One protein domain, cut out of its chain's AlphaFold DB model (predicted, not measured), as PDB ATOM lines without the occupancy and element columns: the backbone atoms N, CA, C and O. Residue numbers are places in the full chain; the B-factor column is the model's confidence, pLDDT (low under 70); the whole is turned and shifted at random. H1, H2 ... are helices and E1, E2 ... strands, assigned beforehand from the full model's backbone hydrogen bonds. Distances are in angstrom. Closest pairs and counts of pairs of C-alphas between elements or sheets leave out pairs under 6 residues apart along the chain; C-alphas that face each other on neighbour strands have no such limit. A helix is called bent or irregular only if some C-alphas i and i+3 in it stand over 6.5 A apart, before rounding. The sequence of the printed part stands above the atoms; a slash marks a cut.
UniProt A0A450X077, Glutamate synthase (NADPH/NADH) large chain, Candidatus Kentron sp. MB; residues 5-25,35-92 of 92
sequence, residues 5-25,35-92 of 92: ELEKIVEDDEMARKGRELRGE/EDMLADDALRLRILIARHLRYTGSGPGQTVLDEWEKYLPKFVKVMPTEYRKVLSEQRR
ATOM      1  N   GLU A   5    -101.123 -36.379  37.104       88.00
ATOM      2  CA  GLU A   5    -101.105 -35.649  35.847       88.00
ATOM      3  C   GLU A   5    -101.031 -34.151  36.117       88.00
ATOM      4  O   GLU A   5    -101.668 -33.630  37.038       88.00
ATOM      5  N   LEU A   6    -100.203 -33.485  35.314       92.44
ATOM      6  CA  LEU A   6     -99.997 -32.047  35.357       92.44
ATOM      7  C   LEU A   6    -100.698 -31.427  34.157       92.44
ATOM      8  O   LEU A   6    -100.314 -31.665  33.013       92.44
ATOM      9  N   GLU A   7    -101.709 -30.618  34.431       90.94
ATOM     10  CA  GLU A   7    -102.489 -29.927  33.411       90.94
ATOM     11  C   GLU A   7    -102.239 -28.423  33.510       90.94
ATOM     12  O   GLU A   7    -102.172 -27.856  34.605       90.94
ATOM     13  N   LYS A   8    -102.093 -27.753  32.366       92.94
ATOM     14  CA  LYS A   8    -102.072 -26.289  32.353       92.94
ATOM     15  C   LYS A   8    -103.472 -25.780  32.650       92.94
ATOM     16  O   LYS A   8    -104.437 -26.258  32.062       92.94
ATOM     17  N   ILE A   9    -103.563 -24.781  33.517       93.00
ATOM     18  CA  ILE A   9    -104.830 -24.105  33.763       93.00
ATOM     19  C   ILE A   9    -105.058 -23.116  32.622       93.00
ATOM     20  O   ILE A   9    -104.228 -22.239  32.375       93.00
ATOM     21  N   VAL A  10    -106.173 -23.289  31.921       89.94
ATOM     22  CA  VAL A  10    -106.638 -22.373  30.881       89.94
ATOM     23  C   VAL A  10    -107.826 -21.584  31.408       89.94
ATOM     24  O   VAL A  10    -108.640 -22.099  32.173       89.94
ATOM     25  N   GLU A  11    -107.898 -20.322  31.017       90.50
ATOM     26  CA  GLU A  11    -109.048 -19.463  31.262       90.50
ATOM     27  C   GLU A  11    -109.753 -19.257  29.925       90.50
ATOM     28  O   GLU A  11    -109.104 -18.954  28.922       90.50
ATOM     29  N   ASP A  12    -111.063 -19.471  29.910       87.56
ATOM     30  CA  ASP A  12    -111.917 -19.124  28.779       87.56
ATOM     31  C   ASP A  12    -112.588 -17.760  29.004       87.56
ATOM     32  O   ASP A  12    -112.475 -17.147  30.072       87.56
ATOM     33  N   ASP A  13    -113.296 -17.266  27.990       83.31
ATOM     34  CA  ASP A  13    -113.933 -15.947  28.037       83.31
ATOM     35  C   ASP A  13    -114.987 -15.824  29.151       83.31
ATOM     36  O   ASP A  13    -115.180 -14.739  29.716       83.31
ATOM     37  N   GLU A  14    -115.668 -16.922  29.493       83.06
ATOM     38  CA  GLU A  14    -116.666 -16.938  30.560       83.06
ATOM     39  C   GLU A  14    -115.997 -16.831  31.933       83.06
ATOM     40  O   GLU A  14    -116.391 -15.993  32.754       83.06
ATOM     41  N   MET A  15    -114.956 -17.629  32.169       83.06
ATOM     42  CA  MET A  15    -114.130 -17.576  33.370       83.06
ATOM     43  C   MET A  15    -113.464 -16.212  33.517       83.06
ATOM     44  O   MET A  15    -113.505 -15.641  34.606       83.06
ATOM     45  N   ALA A  16    -112.939 -15.638  32.433       83.25
ATOM     46  CA  ALA A  16    -112.358 -14.302  32.440       83.25
ATOM     47  C   ALA A  16    -113.400 -13.240  32.827       83.25
ATOM     48  O   ALA A  16    -113.105 -12.331  33.607       83.25
ATOM     49  N   ARG A  17    -114.643 -13.348  32.332       83.19
ATOM     50  CA  ARG A  17    -115.738 -12.446  32.725       83.19
ATOM     51  C   ARG A  17    -116.046 -12.563  34.220       83.19
ATOM     52  O   ARG A  17    -116.000 -11.545  34.907       83.19
ATOM     53  N   LYS A  18    -116.268 -13.780  34.729       80.44
ATOM     54  CA  LYS A  18    -116.511 -14.042  36.164       80.44
ATOM     55  C   LYS A  18    -115.327 -13.591  37.029       80.44
ATOM     56  O   LYS A  18    -115.494 -13.041  38.110       80.44
ATOM     57  N   GLY A  19    -114.104 -13.771  36.539       77.75
ATOM     58  CA  GLY A  19    -112.883 -13.336  37.207       77.75
ATOM     59  C   GLY A  19    -112.743 -11.814  37.274       77.75
ATOM     60  O   GLY A  19    -112.256 -11.288  38.279       77.75
ATOM     61  N   ARG A  20    -113.191 -11.088  36.244       79.06
ATOM     62  CA  ARG A  20    -113.214  -9.617  36.238       79.06
ATOM     63  C   ARG A  20    -114.193  -9.043  37.256       79.06
ATOM     64  O   ARG A  20    -113.857  -8.040  37.877       79.06
ATOM     65  N   GLU A  21    -115.322  -9.704  37.501       75.62
ATOM     66  CA  GLU A  21    -116.249  -9.336  38.587       75.62
ATOM     67  C   GLU A  21    -115.565  -9.386  39.969       75.62
ATOM     68  O   GLU A  21    -115.949  -8.661  40.880       75.62
ATOM     69  N   LEU A  22    -114.481 -10.165  40.106       70.56
ATOM     70  CA  LEU A  22    -113.663 -10.264  41.322       70.56
ATOM     71  C   LEU A  22    -112.484  -9.282  41.380       70.56
ATOM     72  O   LEU A  22    -111.741  -9.302  42.356       70.56
ATOM     73  N   ARG A  23    -112.247  -8.473  40.340       62.88
ATOM     74  CA  ARG A  23    -111.083  -7.564  40.239       62.88
ATOM     75  C   ARG A  23    -111.311  -6.209  40.943       62.88
ATOM     76  O   ARG A  23    -110.400  -5.391  40.960       62.88
ATOM     77  N   GLY A  24    -112.512  -5.962  41.475       65.56
ATOM     78  CA  GLY A  24    -112.835  -4.771  42.273       65.56
ATOM     79  C   GLY A  24    -112.409  -4.895  43.740       65.56
ATOM     80  O   GLY A  24    -111.533  -5.690  44.079       65.56
ATOM     81  N   GLU A  25    -113.054  -4.134  44.629       62.56
ATOM     82  CA  GLU A  25    -112.976  -4.422  46.065       62.56
ATOM     83  C   GLU A  25    -113.440  -5.862  46.302       62.56
ATOM     84  O   GLU A  25    -114.452  -6.289  45.740       62.56
ATOM     85  N   GLU A  35    -118.492 -26.224  41.854       88.06
ATOM     86  CA  GLU A  35    -118.730 -27.571  42.383       88.06
ATOM     87  C   GLU A  35    -117.937 -28.622  41.595       88.06
ATOM     88  O   GLU A  35    -117.349 -29.523  42.190       88.06
ATOM     89  N   ASP A  36    -117.832 -28.458  40.271       89.38
ATOM     90  CA  ASP A  36    -117.099 -29.387  39.410       89.38
ATOM     91  C   ASP A  36    -115.583 -29.266  39.640       89.38
ATOM     92  O   ASP A  36    -114.960 -28.225  39.422       89.38
ATOM     93  N   MET A  37    -114.971 -30.349  40.114       86.94
ATOM     94  CA  MET A  37    -113.528 -30.444  40.371       86.94
ATOM     95  C   MET A  37    -112.720 -30.738  39.092       86.94
ATOM     96  O   MET A  37    -111.484 -30.705  39.106       86.94
ATOM     97  N   LEU A  38    -113.397 -31.035  37.981       88.38
ATOM     98  CA  LEU A  38    -112.811 -31.269  36.663       88.38
ATOM     99  C   LEU A  38    -112.854 -30.026  35.762       88.38
ATOM    100  O   LEU A  38    -112.190 -30.042  34.729       88.38
ATOM    101  N   ALA A  39    -113.572 -28.971  36.153       89.19
ATOM    102  CA  ALA A  39    -113.760 -27.753  35.367       89.19
ATOM    103  C   ALA A  39    -113.522 -26.474  36.194       89.19
ATOM    104  O   ALA A  39    -113.258 -26.525  37.397       89.19
ATOM    105  N   ASP A  40    -113.605 -25.319  35.526       92.12
ATOM    106  CA  ASP A  40    -113.540 -23.977  36.124       92.12
ATOM    107  C   ASP A  40    -112.292 -23.703  36.985       92.12
ATOM    108  O   ASP A  40    -112.326 -22.946  37.962       92.12
ATOM    109  N   ASP A  41    -111.158 -24.313  36.635       94.31
ATOM    110  CA  ASP A  41    -109.948 -24.279  37.458       94.31
ATOM    111  C   ASP A  41    -109.372 -22.870  37.628       94.31
ATOM    112  O   ASP A  41    -108.950 -22.510  38.730       94.31
ATOM    113  N   ALA A  42    -109.384 -22.048  36.570       94.25
ATOM    114  CA  ALA A  42    -108.898 -20.671  36.639       94.25
ATOM    115  C   ALA A  42    -109.749 -19.835  37.607       94.25
ATOM    116  O   ALA A  42    -109.213 -19.143  38.477       94.25
ATOM    117  N   LEU A  43    -111.076 -19.965  37.515       92.88
ATOM    118  CA  LEU A  43    -112.008 -19.290  38.411       92.88
ATOM    119  C   LEU A  43    -111.833 -19.771  39.856       92.88
ATOM    120  O   LEU A  43    -111.691 -18.951  40.765       92.88
ATOM    121  N   ARG A  44    -111.774 -21.090  40.077       94.12
ATOM    122  CA  ARG A  44    -111.529 -21.686  41.397       94.12
ATOM    123  C   ARG A  44    -110.233 -21.158  42.009       94.12
ATOM    124  O   ARG A  44    -110.235 -20.730  43.164       94.12
ATOM    125  N   LEU A  45    -109.144 -21.162  41.243       95.44
ATOM    126  CA  LEU A  45    -107.839 -20.674  41.682       95.44
ATOM    127  C   LEU A  45    -107.909 -19.196  42.083       95.44
ATOM    128  O   LEU A  45    -107.461 -18.835  43.173       95.44
ATOM    129  N   ARG A  46    -108.524 -18.354  41.247       93.94
ATOM    130  CA  ARG A  46    -108.689 -16.920  41.518       93.94
ATOM    131  C   ARG A  46    -109.464 -16.676  42.814       93.94
ATOM    132  O   ARG A  46    -109.032 -15.874  43.639       93.94
ATOM    133  N   ILE A  47    -110.559 -17.408  43.041       93.69
ATOM    134  CA  ILE A  47    -111.370 -17.309  44.266       93.69
ATOM    135  C   ILE A  47    -110.565 -17.726  45.500       93.69
ATOM    136  O   ILE A  47    -110.623 -17.053  46.529       93.69
ATOM    137  N   LEU A  48    -109.810 -18.823  45.421       95.38
ATOM    138  CA  LEU A  48    -108.997 -19.297  46.542       95.38
ATOM    139  C   LEU A  48    -107.886 -18.306  46.904       95.38
ATOM    140  O   LEU A  48    -107.678 -18.038  48.088       95.38
ATOM    141  N   ILE A  49    -107.225 -17.709  45.910       95.19
ATOM    142  CA  ILE A  49    -106.203 -16.680  46.141       95.19
ATOM    143  C   ILE A  49    -106.837 -15.409  46.718       95.19
ATOM    144  O   ILE A  49    -106.309 -14.856  47.680       95.19
ATOM    145  N   ALA A  50    -108.000 -14.986  46.216       93.31
ATOM    146  CA  ALA A  50    -108.750 -13.850  46.753       93.31
ATOM    147  C   ALA A  50    -109.171 -14.060  48.218       93.31
ATOM    148  O   ALA A  50    -108.993 -13.173  49.053       93.31
ATOM    149  N   ARG A  51    -109.658 -15.260  48.566       93.50
ATOM    150  CA  ARG A  51    -109.937 -15.655  49.958       93.50
ATOM    151  C   ARG A  51    -108.675 -15.593  50.809       93.50
ATOM    152  O   ARG A  51    -108.697 -15.017  51.893       93.50
ATOM    153  N   HIS A  52    -107.579 -16.165  50.320       95.62
ATOM    154  CA  HIS A  52    -106.307 -16.156  51.030       95.62
ATOM    155  C   HIS A  52    -105.819 -14.726  51.297       95.62
ATOM    156  O   HIS A  52    -105.490 -14.406  52.438       95.62
ATOM    157  N   LEU A  53    -105.844 -13.850  50.291       93.75
ATOM    158  CA  LEU A  53    -105.526 -12.432  50.439       93.75
ATOM    159  C   LEU A  53    -106.420 -11.770  51.493       93.75
ATOM    160  O   LEU A  53    -105.897 -11.142  52.407       93.75
ATOM    161  N   ARG A  54    -107.743 -11.962  51.422       90.69
ATOM    162  CA  ARG A  54    -108.689 -11.373  52.381       90.69
ATOM    163  C   ARG A  54    -108.383 -11.764  53.825       90.69
ATOM    164  O   ARG A  54    -108.439 -10.919  54.709       90.69
ATOM    165  N   TYR A  55    -108.100 -13.042  54.067       93.56
ATOM    166  CA  TYR A  55    -107.925 -13.554  55.427       93.56
ATOM    167  C   TYR A  55    -106.512 -13.378  55.983       93.56
ATOM    168  O   TYR A  55    -106.338 -13.445  57.195       93.56
ATOM    169  N   THR A  56    -105.505 -13.178  55.129       96.56
ATOM    170  CA  THR A  56    -104.094 -13.146  55.562       96.56
ATOM    171  C   THR A  56    -103.350 -11.862  55.204       96.56
ATOM    172  O   THR A  56    -102.253 -11.647  55.709       96.56
ATOM    173  N   GLY A  57    -103.901 -11.015  54.330       94.50
ATOM    174  CA  GLY A  57    -103.207  -9.836  53.802       94.50
ATOM    175  C   GLY A  57    -102.007 -10.176  52.910       94.50
ATOM    176  O   GLY A  57    -101.066  -9.395  52.821       94.50
ATOM    177  N   SER A  58    -101.997 -11.360  52.286       96.38
ATOM    178  CA  SER A  58    -100.864 -11.869  51.502       96.38
ATOM    179  C   SER A  58    -100.476 -10.951  50.337       96.38
ATOM    180  O   SER A  58    -101.125 -10.951  49.292       96.38
ATOM    181  N   GLY A  59     -99.359 -10.231  50.485       96.69
ATOM    182  CA  GLY A  59     -98.763  -9.419  49.417       96.69
ATOM    183  C   GLY A  59     -98.518 -10.201  48.116       96.69
ATOM    184  O   GLY A  59     -98.943  -9.741  47.059       96.69
ATOM    185  N   PRO A  60     -97.932 -11.416  48.155       96.81
ATOM    186  CA  PRO A  60     -97.820 -12.257  46.964       96.81
ATOM    187  C   PRO A  60     -99.176 -12.616  46.343       96.81
ATOM    188  O   PRO A  60     -99.302 -12.643  45.121       96.81
ATOM    189  N   GLY A  61    -100.199 -12.870  47.170       95.44
ATOM    190  CA  GLY A  61    -101.562 -13.118  46.699       95.44
ATOM    191  C   GLY A  61    -102.146 -11.921  45.949       95.44
ATOM    192  O   GLY A  61    -102.720 -12.101  44.877       95.44
ATOM    193  N   GLN A  62    -101.925 -10.704  46.461       95.06
ATOM    194  CA  GLN A  62    -102.298  -9.460  45.784       95.06
ATOM    195  C   GLN A  62    -101.617  -9.350  44.415       95.06
ATOM    196  O   GLN A  62    -102.301  -9.208  43.405       95.06
ATOM    197  N   THR A  63    -100.291  -9.523  44.353       96.19
ATOM    198  CA  THR A  63     -99.540  -9.449  43.087       96.19
ATOM    199  C   THR A  63    -100.053 -10.441  42.043       96.19
ATOM    200  O   THR A  63    -100.177 -10.093  40.871       96.19
ATOM    201  N   VAL A  64    -100.384 -11.672  42.448       96.00
ATOM    202  CA  VAL A  64    -100.935 -12.674  41.522       96.00
ATOM    203  C   VAL A  64    -102.300 -12.249  40.973       96.00
ATOM    204  O   VAL A  64    -102.563 -12.473  39.794       96.00
ATOM    205  N   LEU A  65    -103.168 -11.646  41.788       93.56
ATOM    206  CA  LEU A  65    -104.487 -11.188  41.339       93.56
ATOM    207  C   LEU A  65    -104.405  -9.959  40.425       93.56
ATOM    208  O   LEU A  65    -105.167  -9.882  39.453       93.56
ATOM    209  N   ASP A  66    -103.477  -9.044  40.708       94.12
ATOM    210  CA  ASP A  66    -103.244  -7.824  39.928       94.12
ATOM    211  C   ASP A  66    -102.656  -8.150  38.547       94.12
ATOM    212  O   ASP A  66    -103.134  -7.660  37.517       94.12
ATOM    213  N   GLU A  67    -101.664  -9.043  38.511       95.06
ATOM    214  CA  GLU A  67    -100.954  -9.481  37.304       95.06
ATOM    215  C   GLU A  67    -101.439 -10.858  36.810       95.06
ATOM    216  O   GLU A  67    -100.658 -11.670  36.306       95.06
ATOM    217  N   TRP A  68    -102.738 -11.140  36.944       94.31
ATOM    218  CA  TRP A  68    -103.320 -12.467  36.702       94.31
ATOM    219  C   TRP A  68    -102.907 -13.117  35.379       94.31
ATOM    220  O   TRP A  68    -102.420 -14.242  35.382       94.31
ATOM    221  N   GLU A  69    -103.011 -12.399  34.260       93.12
ATOM    222  CA  GLU A  69    -102.674 -12.912  32.921       93.12
ATOM    223  C   GLU A  69    -101.205 -13.356  32.802       93.12
ATOM    224  O   GLU A  69    -100.877 -14.277  32.056       93.12
ATOM    225  N   LYS A  70    -100.307 -12.741  33.579       95.38
ATOM    226  CA  LYS A  70     -98.879 -13.081  33.615       95.38
ATOM    227  C   LYS A  70     -98.591 -14.279  34.520       95.38
ATOM    228  O   LYS A  70     -97.630 -15.015  34.278       95.38
ATOM    229  N   TYR A  71     -99.361 -14.450  35.594       96.38
ATOM    230  CA  TYR A  71     -99.132 -15.507  36.581       96.38
ATOM    231  C   TYR A  71     -99.922 -16.783  36.301       96.38
ATOM    232  O   TYR A  71     -99.380 -17.860  36.538       96.38
ATOM    233  N   LEU A  72    -101.136 -16.692  35.754       95.62
ATOM    234  CA  LEU A  72    -101.989 -17.842  35.454       95.62
ATOM    235  C   LEU A  72    -101.262 -18.937  34.646       95.62
ATOM    236  O   LEU A  72    -101.294 -20.086  35.087       95.62
ATOM    237  N   PRO A  73    -100.505 -18.634  33.568       96.44
ATOM    238  CA  PRO A  73     -99.810 -19.663  32.786       96.44
ATOM    239  C   PRO A  73     -98.719 -20.426  33.553       96.44
ATOM    240  O   PRO A  73     -98.193 -21.418  33.048       96.44
ATOM    241  N   LYS A  74     -98.333 -19.947  34.744       96.00
ATOM    242  CA  LYS A  74     -97.333 -20.578  35.616       96.00
ATOM    243  C   LYS A  74     -97.956 -21.580  36.589       96.00
ATOM    244  O   LYS A  74     -97.217 -22.342  37.208       96.00
ATOM    245  N   PHE A  75     -99.279 -21.573  36.746       97.00
ATOM    246  CA  PHE A  75     -99.976 -22.551  37.566       97.00
ATOM    247  C   PHE A  75    -100.240 -23.833  36.779       97.00
ATOM    248  O   PHE A  75    -100.591 -23.815  35.599       97.00
ATOM    249  N   VAL A  76    -100.096 -24.955  37.476       96.00
ATOM    250  CA  VAL A  76    -100.462 -26.277  36.977       96.00
ATOM    251  C   VAL A  76    -101.470 -26.898  37.925       96.00
ATOM    252  O   VAL A  76    -101.318 -26.841  39.147       96.00
ATOM    253  N   LYS A  77    -102.508 -27.499  37.358       95.12
ATOM    254  CA  LYS A  77    -103.416 -28.368  38.087       95.12
ATOM    255  C   LYS A  77    -102.733 -29.714  38.258       95.12
ATOM    256  O   LYS A  77    -102.304 -30.329  37.285       95.12
ATOM    257  N   VAL A  78    -102.633 -30.152  39.506       95.06
ATOM    258  CA  VAL A  78    -102.156 -31.488  39.856       95.06
ATOM    259  C   VAL A  78    -103.376 -32.331  40.183       95.06
ATOM    260  O   VAL A  78    -104.059 -32.067  41.171       95.06
ATOM    261  N   MET A  79    -103.649 -33.340  39.363       91.62
ATOM    262  CA  MET A  79    -104.768 -34.253  39.573       91.62
ATOM    263  C   MET A  79    -104.241 -35.692  39.649       91.62
ATOM    264  O   MET A  79    -103.647 -36.176  38.683       91.62
ATOM    265  N   PRO A  80    -104.421 -36.404  40.776       94.81
ATOM    266  CA  PRO A  80    -104.116 -37.829  40.837       94.81
ATOM    267  C   PRO A  80    -104.996 -38.605  39.853       94.81
ATOM    268  O   PRO A  80    -106.215 -38.427  39.846       94.81
ATOM    269  N   THR A  81    -104.404 -39.499  39.059       91.50
ATOM    270  CA  THR A  81    -105.129 -40.216  37.995       91.50
ATOM    271  C   THR A  81    -106.315 -41.012  38.549       91.50
ATOM    272  O   THR A  81    -107.410 -40.962  37.991       91.50
ATOM    273  N   GLU A  82    -106.133 -41.690  39.687       92.25
ATOM    274  CA  GLU A  82    -107.209 -42.457  40.332       92.25
ATOM    275  C   GLU A  82    -108.332 -41.557  40.857       92.25
ATOM    276  O   GLU A  82    -109.504 -41.904  40.747       92.25
ATOM    277  N   TYR A  83    -107.999 -40.361  41.353       91.31
ATOM    278  CA  TYR A  83    -109.013 -39.408  41.797       91.31
ATOM    279  C   TYR A  83    -109.810 -38.851  40.611       91.31
ATOM    280  O   TYR A  83    -111.035 -38.762  40.683       91.31
ATOM    281  N   ARG A  84    -109.151 -38.572  39.476       89.75
ATOM    282  CA  ARG A  84    -109.850 -38.138  38.257       89.75
ATOM    283  C   ARG A  84    -110.851 -39.181  37.761       89.75
ATOM    284  O   ARG A  84    -111.946 -38.808  37.343       89.75
ATOM    285  N   LYS A  85    -110.491 -40.470  37.798       90.75
ATOM    286  CA  LYS A  85    -111.394 -41.567  37.408       90.75
ATOM    287  C   LYS A  85    -112.670 -41.553  38.243       90.75
ATOM    288  O   LYS A  85    -113.750 -41.490  37.669       90.75
ATOM    289  N   VAL A  86    -112.536 -41.502  39.571       92.81
ATOM    290  CA  VAL A  86    -113.684 -41.463  40.493       92.81
ATOM    291  C   VAL A  86    -114.591 -40.265  40.201       92.81
ATOM    292  O   VAL A  86    -115.802 -40.429  40.082       92.81
ATOM    293  N   LEU A  87    -114.019 -39.071  40.021       91.06
ATOM    294  CA  LEU A  87    -114.799 -37.871  39.687       91.06
ATOM    295  C   LEU A  87    -115.521 -37.994  38.337       91.06
ATOM    296  O   LEU A  87    -116.648 -37.533  38.184       91.06
ATOM    297  N   SER A  88    -114.879 -38.625  37.354       90.00
ATOM    298  CA  SER A  88    -115.450 -38.802  36.015       90.00
ATOM    299  C   SER A  88    -116.587 -39.827  36.010       90.00
ATOM    300  O   SER A  88    -117.565 -39.647  35.288       90.00
ATOM    301  N   GLU A  89    -116.476 -40.884  36.819       91.00
ATOM    302  CA  GLU A  89    -117.521 -41.895  37.009       91.00
ATOM    303  C   GLU A  89    -118.744 -41.327  37.731       91.00
ATOM    304  O   GLU A  89    -119.864 -41.629  37.337       91.00
ATOM    305  N   GLN A  90    -118.550 -40.458  38.729       87.94
ATOM    306  CA  GLN A  90    -119.650 -39.781  39.432       87.94
ATOM    307  C   GLN A  90    -120.427 -38.798  38.547       87.94
ATOM    308  O   GLN A  90    -121.572 -38.476  38.850       87.94
ATOM    309  N   ARG A  91    -119.812 -38.309  37.461       79.06
ATOM    310  CA  ARG A  91    -120.449 -37.399  36.495       79.06
ATOM    311  C   ARG A  91    -121.335 -38.128  35.474       79.06
ATOM    312  O   ARG A  91    -122.012 -37.461  34.694       79.06
ATOM    313  N   ARG A  92    -121.264 -39.460  35.412       63.91
ATOM    314  CA  ARG A  92    -121.925 -40.290  34.397       63.91
ATOM    315  C   ARG A  92    -123.282 -40.794  34.870       63.91
ATOM    316  O   ARG A  92    -124.179 -40.845  34.002       63.91
TER     317      ARG A  92
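AT A GLANCE: This is residues 5 to 25 and 35 to 92 of the 92 residues of the protein "Glutamate synthase (NADPH/NADH) large chain" of Candidatus Kentron sp. MB (UniProt A0A450X077). A narrow ribbon of two antiparallel strands, E1 and E2, joins a cluster of four helices, H1 to H4, at one end to a lone helix, H5, at the other. In the cluster the longest helix, H2, has H1 and H3 packed on different stretches of it, and H4 stands near H2 and H3. The printed part has 79 residues with five named helices and two named strands, in the order E1, H1, H2, H3, H4, E2, H5; its class is mostly helix. It is only just compact, close to loose, with a radius of gyration of the C-alphas of 13.8 A, and its elongated outline spans 39 by 23 by 23 A.

IN THESE COORDINATES: Find C-alpha 5 at (-101.105, -35.649, 35.847); from there strand E1 runs through residues 5 to 8. Its partner E2, residues 76 to 80, is 12.7 A long. Helix H2, residues 41 to 56, begins at C-alpha 41 at (-109.948, -24.279, 37.458) and is 22.0 A long. H1 is residues 13 to 21, 12.7 A; H3 is residues 59 to 66, 10.6 A; H4 is residues 68 to 74, 10.1 A. H5, residues 81 to 90, runs 14.6 A to C-alpha 90 at (-119.650, -39.781, 39.432).

HOW THE PARTS SIT: Look first at E1 and E2, antiparallel at 155 degrees between their directions: N 7 and O 77 are 2.9 A apart and N 77 and O 7 are 2.8 A apart, both within hydrogen-bond range. At one end of the pair, the closest C-alphas of E1 and H5 are those of Glu 5 and Thr 81, 6.5 A apart. At the other, those of E1 and H4 are Lys 8 and Pro 73, 7.0 A apart. H4 is irregular, but only just: C-alphas 70 and 73 are 6.7 A apart. H4 is close to H3 but not clearly touching it, with the C-alphas of Val 64 and Tyr 71 closest at 6.0 A. H2 and H3 form a helical hairpin and touch, H2 with residues 46 to 53 alone, closest at the C-alphas of Leu 53 and Gly 61, 5.5 A. They run opposite ways at a steep tilt of 39 degrees. H2 touches H1 with residues 42 to 46 alone, closest at the C-alphas of Met 15 and Leu 43, 5.7 A. These two run the same way at a shallow tilt of 16 degrees. H5 is apart from H1, H2, H3 and H4. In H1, H2, H3 and H5 every O i to N i+4 pair is within hydrogen-bond range; in H4 it is 1 of 3, beside 2 of 4 O i to N i+3 pairs.

THE WHOLE: The two C-alphas farthest apart are those of Gly 59 and Arg 92, 41.4 A. Residues 26 to 34 are not printed, and C-alphas 25 and 35 stand 24.1 A apart across this cut, which falls in the link from H1 to H2. The links that are printed whole are tight. The model's mean pLDDT over the printed part is 89.8; look for values under 70 at residues 23 to 25 and residue 92.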